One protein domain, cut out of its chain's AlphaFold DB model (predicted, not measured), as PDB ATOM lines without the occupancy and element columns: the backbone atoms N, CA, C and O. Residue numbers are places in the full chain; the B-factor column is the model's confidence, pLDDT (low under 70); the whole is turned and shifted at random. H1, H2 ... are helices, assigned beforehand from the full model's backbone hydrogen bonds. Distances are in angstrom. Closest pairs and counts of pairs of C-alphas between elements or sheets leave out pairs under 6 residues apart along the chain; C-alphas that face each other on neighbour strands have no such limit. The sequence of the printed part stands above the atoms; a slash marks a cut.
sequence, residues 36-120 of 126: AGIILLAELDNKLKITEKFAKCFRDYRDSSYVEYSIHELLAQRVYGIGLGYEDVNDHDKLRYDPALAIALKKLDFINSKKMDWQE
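This is residues 36 to 120 of the 126 residues of the protein "Hemolysin activation/secretion protein" of Chroococcidiopsis sp. PCC 6712 (UniProt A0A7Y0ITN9). H2 and H3, the longest helix, fold back on each other as a helical hairpin; H1 meets H3 near their ends, Ile 38 by Tyr 80, and makes a corner with it, H5 is side by side with H1, H6 packs on H5, and H4 touches no helix. Residues 61 to 69, in the long loop between H2 and H3, stick out. The 85 printed residues hold six named helices, H1 to H6 in chain order, and no named strand; the class is all helix. The whole is compact, with a radius of gyration of the C-alphas of 13.7 A, and spans 40 by 33 by 24 A.

H1, residues 38 to 48, touches residues 80 to 83 alone of H3, residues 71 to 83, at a steep tilt of 50 degrees, opposite ways; the closest C-alphas, of Ile 38 and Tyr 80, are 6.8 A apart. H2, residues 50 to 55, forms a hairpin with H3; their closest C-alphas, of Ala 55 and His 72, are 5.1 A apart. H4, residues 92 to 95, touches no helix. H5, residues 99 to 104, touches H1 at a shallow tilt of 9 degrees, the same way, closest at the C-alphas of Ile 39 and Ala 104, 5.0 A. H6, residues 109 to 112, touches H5, closest at the C-alphas of Pro 99 and Ile 111, 5.8 A. The helix packing is mostly crossed, but only just: 1 of 3 touching pairs given a tilt is shallow. Every O i to N i+4 pair is within hydrogen-bond range in H1, H2, H3 and H5; H4 and H6 are too short for one.

H1 begins at C-alpha 38 (4.395, -7.719, -38.917) and is 15.1 A long. H3 is 18.1 A long. H6 ends at C-alpha 112 (4.347, -5.011, -58.062).

The C-alphas farthest apart, of Leu 48 and Glu 120, are 41.8 A apart. The printed part has no cut, and the link from H2 to H3 is long. The model's pLDDT is under 70 at residues 113 to 120.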
ATOM      1  N   ALA A  36       5.139  -2.391 -40.583       92.69
ATOM      2  CA  ALA A  36       6.440  -3.067 -40.659       92.69
ATOM      3  C   ALA A  36       6.709  -4.048 -39.500       92.69
ATOM      4  O   ALA A  36       7.464  -5.012 -39.669       92.69
ATOM      5  N   GLY A  37       6.070  -3.841 -38.342       92.50
ATOM      6  CA  GLY A  37       6.139  -4.745 -37.193       92.50
ATOM      7  C   GLY A  37       5.700  -6.179 -37.511       92.50
ATOM      8  O   GLY A  37       6.206  -7.119 -36.893       92.50
ATOM      9  N   ILE A  38       4.856  -6.381 -38.531       96.19
ATOM     10  CA  ILE A  38       4.395  -7.719 -38.917       96.19
ATOM     11  C   ILE A  38       5.522  -8.637 -39.386       96.19
ATOM     12  O   ILE A  38       5.439  -9.852 -39.220       96.19
ATOM     13  N   ILE A  39       6.610  -8.076 -39.916       94.50
ATOM     14  CA  ILE A  39       7.770  -8.855 -40.362       94.50
ATOM     15  C   ILE A  39       8.394  -9.607 -39.174       94.50
ATOM     16  O   ILE A  39       8.811 -10.755 -39.321       94.50
ATOM     17  N   LEU A  40       8.407  -8.998 -37.983       93.56
ATOM     18  CA  LEU A  40       8.916  -9.634 -36.765       93.56
ATOM     19  C   LEU A  40       7.997 -10.766 -36.297       93.56
ATOM     20  O   LEU A  40       8.482 -11.843 -35.945       93.56
ATOM     21  N   LEU A  41       6.678 -10.545 -36.336       95.38
ATOM     22  CA  LEU A  41       5.698 -11.576 -35.992       95.38
ATOM     23  C   LEU A  41       5.789 -12.768 -36.951       95.38
ATOM     24  O   LEU A  41       5.784 -13.916 -36.510       95.38
ATOM     25  N   ALA A  42       5.941 -12.502 -38.248       96.06
ATOM     26  CA  ALA A  42       6.076 -13.540 -39.258       96.06
ATOM     27  C   ALA A  42       7.365 -14.354 -39.100       96.06
ATOM     28  O   ALA A  42       7.359 -15.568 -39.305       96.06
ATOM     29  N   GLU A  43       8.468 -13.720 -38.698       94.81
ATOM     30  CA  GLU A  43       9.709 -14.439 -38.402       94.81
ATOM     31  C   GLU A  43       9.574 -15.315 -37.148       94.81
ATOM     32  O   GLU A  43      10.062 -16.448 -37.123       94.81
ATOM     33  N   LEU A  44       8.866 -14.834 -36.120       96.19
ATOM     34  CA  LEU A  44       8.560 -15.627 -34.931       96.19
ATOM     35  C   LEU A  44       7.688 -16.840 -35.276       96.19
ATOM     36  O   LEU A  44       8.024 -17.967 -34.902       96.19
ATOM     37  N   ASP A  45       6.607 -16.635 -36.026       97.62
ATOM     38  CA  ASP A  45       5.741 -17.722 -36.480       97.62
ATOM     39  C   ASP A  45       6.500 -18.711 -37.376       97.62
ATOM     40  O   ASP A  45       6.378 -19.923 -37.212       97.62
ATOM     41  N   ASN A  46       7.388 -18.234 -38.253       95.12
ATOM     42  CA  ASN A  46       8.229 -19.105 -39.072       95.12
ATOM     43  C   ASN A  46       9.187 -19.974 -38.235       95.12
ATOM     44  O   ASN A  46       9.500 -21.090 -38.659       95.12
ATOM     45  N   LYS A  47       9.636 -19.508 -37.063       97.19
ATOM     46  CA  LYS A  47      10.462 -20.297 -36.130       97.19
ATOM     47  C   LYS A  47       9.633 -21.272 -35.298       97.19
ATOM     48  O   LYS A  47      10.033 -22.421 -35.127       97.19
ATOM     49  N   LEU A  48       8.484 -20.833 -34.785       98.06
ATOM     50  CA  LEU A  48       7.654 -21.617 -33.860       98.06
ATOM     51  C   LEU A  48       6.649 -22.545 -34.562       98.06
ATOM     52  O   LEU A  48       6.171 -23.523 -33.966       98.06
ATOM     53  N   LYS A  49       6.372 -22.267 -35.838       98.00
ATOM     54  CA  LYS A  49       5.405 -22.953 -36.702       98.00
ATOM     55  C   LYS A  49       3.986 -22.916 -36.138       98.00
ATOM     56  O   LYS A  49       3.294 -23.930 -36.197       98.00
ATOM     57  N   ILE A  50       3.560 -21.797 -35.550       97.25
ATOM     58  CA  ILE A  50       2.257 -21.712 -34.870       97.25
ATOM     59  C   ILE A  50       1.136 -21.860 -35.897       97.25
ATOM     60  O   ILE A  50       0.321 -22.776 -35.777       97.25
ATOM     61  N   THR A  51       1.126 -21.027 -36.938       97.88
ATOM     62  CA  THR A  51       0.076 -21.061 -37.972       97.88
ATOM     63  C   THR A  51       0.119 -22.351 -38.792       97.88
ATOM     64  O   THR A  51      -0.928 -22.893 -39.133       97.88
ATOM     65  N   GLU A  52       1.309 -22.904 -39.050       98.12
ATOM     66  CA  GLU A  52       1.467 -24.177 -39.765       98.12
ATOM     67  C   GLU A  52       0.903 -25.352 -38.951       98.12
ATOM     68  O   GLU A  52       0.175 -26.191 -39.481       98.12
ATOM     69  N   LYS A  53       1.219 -25.425 -37.651       98.19
ATOM     70  CA  LYS A  53       0.665 -26.455 -36.757       98.19
ATOM     71  C   LYS A  53      -0.840 -26.298 -36.621       98.19
ATOM     72  O   LYS A  53      -1.547 -27.298 -36.669       98.19
ATOM     73  N   PHE A  54      -1.322 -25.064 -36.501       97.56
ATOM     74  CA  PHE A  54      -2.750 -24.799 -36.409       97.56
ATOM     75  C   PHE A  54      -3.490 -25.210 -37.687       97.56
ATOM     76  O   PHE A  54      -4.537 -25.841 -37.605       97.56
ATOM     77  N   ALA A  55      -2.906 -24.973 -38.866       98.00
ATOM     78  CA  ALA A  55      -3.475 -25.399 -40.145       98.00
ATOM     79  C   ALA A  55      -3.691 -26.918 -40.242       98.00
ATOM     80  O   ALA A  55      -4.652 -27.358 -40.866       98.00
ATOM     81  N   LYS A  56      -2.847 -27.729 -39.588       97.75
ATOM     82  CA  LYS A  56      -2.975 -29.201 -39.572       97.75
ATOM     83  C   LYS A  56      -4.210 -29.692 -38.811       97.75
ATOM     84  O   LYS A  56      -4.589 -30.848 -38.970       97.75
ATOM     85  N   CYS A  57      -4.844 -28.839 -38.007       97.62
ATOM     86  CA  CYS A  57      -6.102 -29.150 -37.328       97.62
ATOM     87  C   CYS A  57      -7.325 -29.049 -38.254       97.62
ATOM     88  O   CYS A  57      -8.420 -29.439 -37.857       97.62
ATOM     89  N   PHE A  58      -7.158 -28.528 -39.471       96.62
ATOM     90  CA  PHE A  58      -8.241 -28.347 -40.426       96.62
ATOM     91  C   PHE A  58      -8.209 -29.430 -41.499       96.62
ATOM     92  O   PHE A  58      -7.149 -29.851 -41.966       96.62
ATOM     93  N   ARG A  59      -9.399 -29.826 -41.947       96.44
ATOM     94  CA  ARG A  59      -9.574 -30.563 -43.195       96.44
ATOM     95  C   ARG A  59     -10.078 -29.596 -44.256       96.44
ATOM     96  O   ARG A  59     -11.097 -28.943 -44.054       96.44
ATOM     97  N   ASP A  60      -9.352 -29.495 -45.363       96.12
ATOM     98  CA  ASP A  60      -9.759 -28.657 -46.484       96.12
ATOM     99  C   ASP A  60     -10.790 -29.407 -47.337       96.12
ATOM    100  O   ASP A  60     -10.476 -30.433 -47.940       96.12
ATOM    101  N   TYR A  61     -12.035 -28.933 -47.322       96.50
ATOM    102  CA  TYR A  61     -13.144 -29.505 -48.094       96.50
ATOM    103  C   TYR A  61     -13.352 -28.804 -49.440       96.50
ATOM    104  O   TYR A  61     -14.266 -29.165 -50.181       96.50
ATOM    105  N   ARG A  62     -12.543 -27.783 -49.749       96.50
ATOM    106  CA  ARG A  62     -12.611 -27.085 -51.032       96.50
ATOM    107  C   ARG A  62     -12.125 -28.015 -52.139       96.50
ATOM    108  O   ARG A  62     -11.209 -28.811 -51.942       96.50
ATOM    109  N   ASP A  63     -12.727 -27.889 -53.311       97.12
ATOM    110  CA  ASP A  63     -12.250 -28.575 -54.507       97.12
ATOM    111  C   ASP A  63     -10.864 -28.031 -54.881       97.12
ATOM    112  O   ASP A  63     -10.686 -26.828 -55.089       97.12
ATOM    113  N   SER A  64      -9.876 -28.929 -54.942       94.81
ATOM    114  CA  SER A  64      -8.468 -28.590 -55.146       94.81
ATOM    115  C   SER A  64      -8.194 -27.892 -56.477       94.81
ATOM    116  O   SER A  64      -7.197 -27.178 -56.575       94.81
ATOM    117  N   SER A  65      -9.072 -28.034 -57.475       96.62
ATOM    118  CA  SER A  65      -8.954 -27.333 -58.759       96.62
ATOM    119  C   SER A  65      -9.174 -25.820 -58.649       96.62
ATOM    120  O   SER A  65      -8.684 -25.074 -59.496       96.62
ATOM    121  N   TYR A  66      -9.833 -25.355 -57.582       95.50
ATOM    122  CA  TYR A  66     -10.080 -23.933 -57.308       95.50
ATOM    123  C   TYR A  66      -9.226 -23.381 -56.153       95.50
ATOM    124  O   TYR A  66      -9.411 -22.236 -55.733       95.50
ATOM    125  N   VAL A  67      -8.301 -24.174 -55.597       95.19
ATOM    126  CA  VAL A  67      -7.472 -23.755 -54.456       95.19
ATOM    127  C   VAL A  67      -6.190 -23.081 -54.938       95.19
ATOM    128  O   VAL A  67      -5.234 -23.737 -55.340       95.19
ATOM    129  N   GLU A  68      -6.145 -21.755 -54.816       93.94
ATOM    130  CA  GLU A  68      -4.920 -20.965 -55.019       93.94
ATOM    131  C   GLU A  68      -4.094 -20.817 -53.726       93.94
ATOM    132  O   GLU A  68      -2.864 -20.762 -53.765       93.94
ATOM    133  N   TYR A  69      -4.767 -20.779 -52.569       94.81
ATOM    134  CA  TYR A  69      -4.151 -20.574 -51.254       94.81
ATOM    135  C   TYR A  69      -4.457 -21.735 -50.314       94.81
ATOM    136  O   TYR A  69      -5.622 -22.085 -50.076       94.81
ATOM    137  N   SER A  70      -3.400 -22.296 -49.733       96.00
ATOM    138  CA  SER A  70      -3.494 -23.316 -48.692       96.00
ATOM    139  C   SER A  70      -4.162 -22.773 -47.428       96.00
ATOM    140  O   SER A  70      -4.145 -21.572 -47.154       96.00
ATOM    141  N   ILE A  71      -4.702 -23.671 -46.599       97.75
ATOM    142  CA  ILE A  71      -5.246 -23.296 -45.285       97.75
ATOM    143  C   ILE A  71      -4.198 -22.574 -44.429       97.75
ATOM    144  O   ILE A  71      -4.529 -21.619 -43.735       97.75
ATOM    145  N   HIS A  72      -2.928 -22.983 -44.507       97.75
ATOM    146  CA  HIS A  72      -1.843 -22.307 -43.795       97.75
ATOM    147  C   HIS A  72      -1.698 -20.846 -44.227       97.75
ATOM    148  O   HIS A  72      -1.636 -19.969 -43.370       97.75
ATOM    149  N   GLU A  73      -1.703 -20.566 -45.530       96.62
ATOM    150  CA  GLU A  73      -1.597 -19.194 -46.043       96.62
ATOM    151  C   GLU A  73      -2.795 -18.331 -45.637       96.62
ATOM    152  O   GLU A  73      -2.608 -17.185 -45.226       96.62
ATOM    153  N   LEU A  74      -4.008 -18.893 -45.689       95.81
ATOM    154  CA  LEU A  74      -5.224 -18.205 -45.252       95.81
ATOM    155  C   LEU A  74      -5.191 -17.890 -43.750       95.81
ATOM    156  O   LEU A  74      -5.496 -16.770 -43.339       95.81
ATOM    157  N   LEU A  75      -4.774 -18.853 -42.924       97.19
ATOM    158  CA  LEU A  75      -4.638 -18.658 -41.481       97.19
ATOM    159  C   LEU A  75      -3.544 -17.649 -41.144       97.19
ATOM    160  O   LEU A  75      -3.771 -16.787 -40.301       97.19
ATOM    161  N   ALA A  76      -2.387 -17.717 -41.802       97.62
ATOM    162  CA  ALA A  76      -1.306 -16.763 -41.587       97.62
ATOM    163  C   ALA A  76      -1.766 -15.336 -41.912       97.62
ATOM    164  O   ALA A  76      -1.614 -14.450 -41.076       97.62
ATOM    165  N   GLN A  77      -2.420 -15.120 -43.061       95.94
ATOM    166  CA  GLN A  77      -2.988 -13.814 -43.409       95.94
ATOM    167  C   GLN A  77      -3.974 -13.325 -42.339       95.94
ATOM    168  O   GLN A  77      -3.914 -12.163 -41.934       95.94
ATOM    169  N   ARG A  78      -4.869 -14.201 -41.865       96.25
ATOM    170  CA  ARG A  78      -5.883 -13.829 -40.875       96.25
ATOM    171  C   ARG A  78      -5.279 -13.494 -39.513       96.25
ATOM    172  O   ARG A  78      -5.624 -12.468 -38.936       96.25
ATOM    173  N   VAL A  79      -4.381 -14.335 -39.005       97.12
ATOM    174  CA  VAL A  79      -3.710 -14.130 -37.713       97.12
ATOM    175  C   VAL A  79      -2.856 -12.864 -37.746       97.12
ATOM    176  O   VAL A  79      -2.864 -12.096 -36.789       97.12
ATOM    177  N   TYR A  80      -2.165 -12.610 -38.857       97.50
ATOM    178  CA  TYR A  80      -1.361 -11.402 -39.033       97.50
ATOM    179  C   TYR A  80      -2.226 -10.144 -39.110       97.50
ATOM    180  O   TYR A  80      -1.894  -9.158 -38.462       97.50
ATOM    181  N   GLY A  81      -3.358 -10.190 -39.822       96.12
ATOM    182  CA  GLY A  81      -4.328  -9.090 -39.847       96.12
ATOM    183  C   GLY A  81      -4.850  -8.744 -38.450       96.12
ATOM    184  O   GLY A  81      -4.818  -7.584 -38.059       96.12
ATOM    185  N   ILE A  82      -5.218  -9.752 -37.650       96.44
ATOM    186  CA  ILE A  82      -5.622  -9.550 -36.247       96.44
ATOM    187  C   ILE A  82      -4.481  -8.932 -35.427       96.44
ATOM    188  O   ILE A  82      -4.707  -7.991 -34.674       96.44
ATOM    189  N   GLY A  83      -3.246  -9.419 -35.588       95.38
ATOM    190  CA  GLY A  83      -2.076  -8.866 -34.896       95.38
ATOM    191  C   GLY A  83      -1.772  -7.403 -35.243       95.38
ATOM    192  O   GLY A  83      -1.104  -6.725 -34.467       95.38
ATOM    193  N   LEU A  84      -2.272  -6.922 -36.381       95.56
ATOM    194  CA  LEU A  84      -2.156  -5.537 -36.834       95.56
ATOM    195  C   LEU A  84      -3.383  -4.672 -36.501       95.56
ATOM    196  O   LEU A  84      -3.357  -3.481 -36.788       95.56
ATOM    197  N   GLY A  85      -4.428  -5.237 -35.886       95.31
ATOM    198  CA  GLY A  85      -5.669  -4.515 -35.580       95.31
ATOM    199  C   GLY A  85      -6.650  -4.406 -36.754       95.31
ATOM    200  O   GLY A  85      -7.449  -3.478 -36.797       95.31
ATOM    201  N   TYR A  86      -6.576  -5.327 -37.721       95.81
ATOM    202  CA  TYR A  86      -7.533  -5.459 -38.830       95.81
ATOM    203  C   TYR A  86      -8.471  -6.661 -38.610       95.81
ATOM    204  O   TYR A  86      -8.628  -7.544 -39.463       95.81
ATOM    205  N   GLU A  87      -9.070  -6.765 -37.424       95.56
ATOM    206  CA  GLU A  87      -9.946  -7.883 -37.064       95.56
ATOM    207  C   GLU A  87     -11.261  -7.923 -37.859       95.56
ATOM    208  O   GLU A  87     -11.805  -9.012 -38.061       95.56
ATOM    209  N   ASP A  88     -11.754  -6.791 -38.355       94.06
ATOM    210  CA  ASP A  88     -13.051  -6.662 -39.036       94.06
ATOM    211  C   ASP A  88     -13.027  -7.023 -40.535       94.06
ATOM    212  O   ASP A  88     -14.081  -7.191 -41.148       94.06
ATOM    213  N   VAL A  89     -11.832  -7.221 -41.108       92.50
ATOM    214  CA  VAL A  89     -11.582  -7.633 -42.503       92.50
ATOM    215  C   VAL A  89     -11.896  -6.558 -43.562       92.50
ATOM    216  O   VAL A  89     -11.619  -6.775 -44.742       92.50
ATOM    217  N   ASN A  90     -12.406  -5.379 -43.203       93.00
ATOM    218  CA  ASN A  90     -12.903  -4.414 -44.199       93.00
ATOM    219  C   ASN A  90     -11.795  -3.785 -45.075       93.00
ATOM    220  O   ASN A  90     -12.044  -3.437 -46.229       93.00
ATOM    221  N   ASP A  91     -10.564  -3.699 -44.570       89.31
ATOM    222  CA  ASP A  91      -9.428  -3.095 -45.267       89.31
ATOM    223  C   ASP A  91      -8.530  -4.121 -45.975       89.31
ATOM    224  O   ASP A  91      -7.551  -3.746 -46.627       89.31
ATOM    225  N   HIS A  92      -8.866  -5.417 -45.932       91.69
ATOM    226  CA  HIS A  92      -8.021  -6.472 -46.508       91.69
ATOM    227  C   HIS A  92      -7.809  -6.339 -48.028       91.69
ATOM    228  O   HIS A  92      -6.764  -6.747 -48.547       91.69
ATOM    229  N   ASP A  93      -8.744  -5.703 -48.741       89.19
ATOM    230  CA  ASP A  93      -8.593  -5.367 -50.160       89.19
ATOM    231  C   ASP A  93      -7.455  -4.376 -50.429       89.19
ATOM    232  O   ASP A  93      -6.803  -4.449 -51.473       89.19
ATOM    233  N   LYS A  94      -7.195  -3.456 -49.494       88.62
ATOM    234  CA  LYS A  94      -6.053  -2.535 -49.556       88.62
ATOM    235  C   LYS A  94      -4.810  -3.190 -48.960       88.62
ATOM    236  O   LYS A  94      -3.741  -3.125 -49.565       88.62
ATOM    237  N   LEU A  95      -4.967  -3.857 -47.818       91.12
ATOM    238  CA  LEU A  95      -3.882  -4.458 -47.046       91.12
ATOM    239  C   LEU A  95      -3.112  -5.522 -47.842       91.12
ATOM    240  O   LEU A  95      -1.907  -5.667 -47.665       91.12
ATOM    241  N   ARG A  96      -3.753  -6.222 -48.792       88.62
ATOM    242  CA  ARG A  96      -3.058  -7.185 -49.670       88.62
ATOM    243  C   ARG A  96      -1.911  -6.581 -50.495       88.62
ATOM    244  O   ARG A  96      -1.064  -7.331 -50.967       88.62
ATOM    245  N   TYR A  97      -1.885  -5.259 -50.682       90.50
ATOM    246  CA  TYR A  97      -0.822  -4.535 -51.393       90.50
ATOM    247  C   TYR A  97       0.224  -3.911 -50.454       90.50
ATOM    248  O   TYR A  97       1.207  -3.325 -50.932       90.50
ATOM    249  N   ASP A  98       0.029  -4.020 -49.136       93.38
ATOM    250  CA  ASP A  98       0.985  -3.530 -48.152       93.38
ATOM    251  C   ASP A  98       2.326  -4.276 -48.305       93.38
ATOM    252  O   ASP A  98       2.360  -5.515 -48.340       93.38
ATOM    253  N   PRO A  99       3.458  -3.559 -48.443       93.00
ATOM    254  CA  PRO A  99       4.744  -4.202 -48.667       93.00
ATOM    255  C   PRO A  99       5.207  -5.049 -47.475       93.00
ATOM    256  O   PRO A  99       5.839  -6.080 -47.707       93.00
ATOM    257  N   ALA A 100       4.904  -4.668 -46.228       94.56
ATOM    258  CA  ALA A 100       5.298  -5.447 -45.056       94.56
ATOM    259  C   ALA A 100       4.496  -6.745 -44.959       94.56
ATOM    260  O   ALA A 100       5.089  -7.804 -44.731       94.56
ATOM    261  N   LEU A 101       3.187  -6.708 -45.225       95.25
ATOM    262  CA  LEU A 101       2.371  -7.919 -45.251       95.25
ATOM    263  C   LEU A 101       2.774  -8.849 -46.407       95.25
ATOM    264  O   LEU A 101       2.896 -10.062 -46.215       95.25
ATOM    265  N   ALA A 102       3.066  -8.303 -47.591       94.19
ATOM    266  CA  ALA A 102       3.557  -9.087 -48.724       94.19
ATOM    267  C   ALA A 102       4.908  -9.771 -48.426       94.19
ATOM    268  O   ALA A 102       5.125 -10.920 -48.827       94.19
ATOM    269  N   ILE A 103       5.806  -9.095 -47.701       94.44
ATOM    270  CA  ILE A 103       7.067  -9.661 -47.196       94.44
ATOM    271  C   ILE A 103       6.780 -10.773 -46.178       94.44
ATOM    272  O   ILE A 103       7.273 -11.890 -46.355       94.44
ATOM    273  N   ALA A 104       5.951 -10.500 -45.167       95.31
ATOM    274  CA  ALA A 104       5.590 -11.439 -44.102       95.31
ATOM    275  C   ALA A 104       4.971 -12.740 -44.637       95.31
ATOM    276  O   ALA A 104       5.324 -13.831 -44.190       95.31
ATOM    277  N   LEU A 105       4.103 -12.638 -45.647       95.00
ATOM    278  CA  LEU A 105       3.454 -13.783 -46.294       95.00
ATOM    279  C   LEU A 105       4.276 -14.379 -47.452       95.00
ATOM    280  O   LEU A 105       3.854 -15.358 -48.066       95.00
ATOM    281  N   LYS A 106       5.452 -13.820 -47.776       93.62
ATOM    282  CA  LYS A 106       6.307 -14.226 -48.916       93.62
ATOM    283  C   LYS A 106       5.587 -14.145 -50.277       93.62
ATOM    284  O   LYS A 106       5.913 -14.867 -51.231       93.62
ATOM    285  N   LYS A 107       4.633 -13.224 -50.397       92.12
ATOM    286  CA  LYS A 107       3.800 -12.959 -51.580       92.12
ATOM    287  C   LYS A 107       4.247 -11.666 -52.275       92.12
ATOM    288  O   LYS A 107       3.472 -10.743 -52.490       92.12
ATOM    289  N   LEU A 108       5.531 -11.601 -52.640       89.62
ATOM    290  CA  LEU A 108       6.146 -10.396 -53.224       89.62
ATOM    291  C   LEU A 108       5.531  -9.956 -54.563       89.62
ATOM    292  O   LEU A 108       5.752  -8.825 -54.987       89.62
ATOM    293  N   ASP A 109       4.768 -10.820 -55.227       86.62
ATOM    294  CA  ASP A 109       4.095 -10.502 -56.488       86.62
ATOM    295  C   ASP A 109       3.012  -9.421 -56.295       86.62
ATOM    296  O   ASP A 109       2.782  -8.615 -57.196       86.62
ATOM    297  N   PHE A 110       2.456  -9.293 -55.082       83.88
ATOM    298  CA  PHE A 110       1.515  -8.223 -54.729       83.88
ATOM    299  C   PHE A 110       2.163  -6.852 -54.532       83.88
ATOM    300  O   PHE A 110       1.486  -5.828 -54.558       83.88
ATOM    301  N   ILE A 111       3.486  -6.800 -54.356       78.00
ATOM    302  CA  ILE A 111       4.199  -5.524 -54.262       78.00
ATOM    303  C   ILE A 111       4.164  -4.829 -55.626       78.00
ATOM    304  O   ILE A 111       3.971  -3.623 -55.705       78.00
ATOM    305  N   ASN A 112       4.302  -5.582 -56.715       71.62
ATOM    306  CA  ASN A 112       4.347  -5.011 -58.062       71.62
ATOM    307  C   ASN A 112       2.991  -5.014 -58.772       71.62
ATOM    308  O   ASN A 112       2.877  -4.427 -59.849       71.62
ATOM    309  N   SER A 113       1.972  -5.667 -58.208       69.06
ATOM    310  CA  SER A 113       0.633  -5.599 -58.773       69.06
ATOM    311  C   SER A 113       0.073  -4.189 -58.585       69.06
ATOM    312  O   SER A 113       0.217  -3.564 -57.532       69.06
ATOM    313  N   LYS A 114      -0.535  -3.648 -59.647       59.41
ATOM    314  CA  LYS A 114      -1.236  -2.369 -59.549       59.41
ATOM    315  C   LYS A 114      -2.345  -2.507 -58.506       59.41
ATOM    316  O   LYS A 114      -3.115  -3.471 -58.530       59.41
ATOM    317  N   LYS A 115      -2.441  -1.517 -57.619       58.72
ATOM    318  CA  LYS A 115      -3.668  -1.256 -56.870       58.72
ATOM    319  C   LYS A 115      -4.710  -0.869 -57.915       58.72
ATOM    320  O   LYS A 115      -4.646   0.240 -58.424       58.72
ATOM    321  N   MET A 116      -5.581  -1.795 -58.299       52.38
ATOM    322  CA  MET A 116      -6.702  -1.445 -59.164       52.38
ATOM    323  C   MET A 116      -7.744  -0.776 -58.281       52.38
ATOM    324  O   MET A 116      -8.279  -1.417 -57.370       52.38
ATOM    325  N   ASP A 117      -7.953   0.516 -58.494       53.72
ATOM    326  CA  ASP A 117      -8.962   1.263 -57.762       53.72
ATOM    327  C   ASP A 117     -10.358   0.867 -58.260       53.72
ATOM    328  O   ASP A 117     -10.575   0.637 -59.453       53.72
ATOM    329  N   TRP A 118     -11.332   0.795 -57.358       51.00
ATOM    330  CA  TRP A 118     -12.730   0.612 -57.748       51.00
ATOM    331  C   TRP A 118     -13.211   1.777 -58.624       51.00
ATOM    332  O   TRP A 118     -14.046   1.562 -59.497       51.00
ATOM    333  N   GLN A 119     -12.628   2.971 -58.463       48.31
ATOM    334  CA  GLN A 119     -12.884   4.121 -59.337       48.31
ATOM    335  C   GLN A 119     -12.384   3.900 -60.777       48.31
ATOM    336  O   GLN A 119     -13.073   4.279 -61.720       48.31
ATOM    337  N   GLU A 120     -11.250   3.215 -60.967       47.94
ATOM    338  CA  GLU A 120     -10.742   2.856 -62.303       47.94
ATOM    339  C   GLU A 120     -11.602   1.770 -62.972       47.94
ATOM    340  O   GLU A 120     -11.754   1.774 -64.190       47.94
TER     341      GLU A 120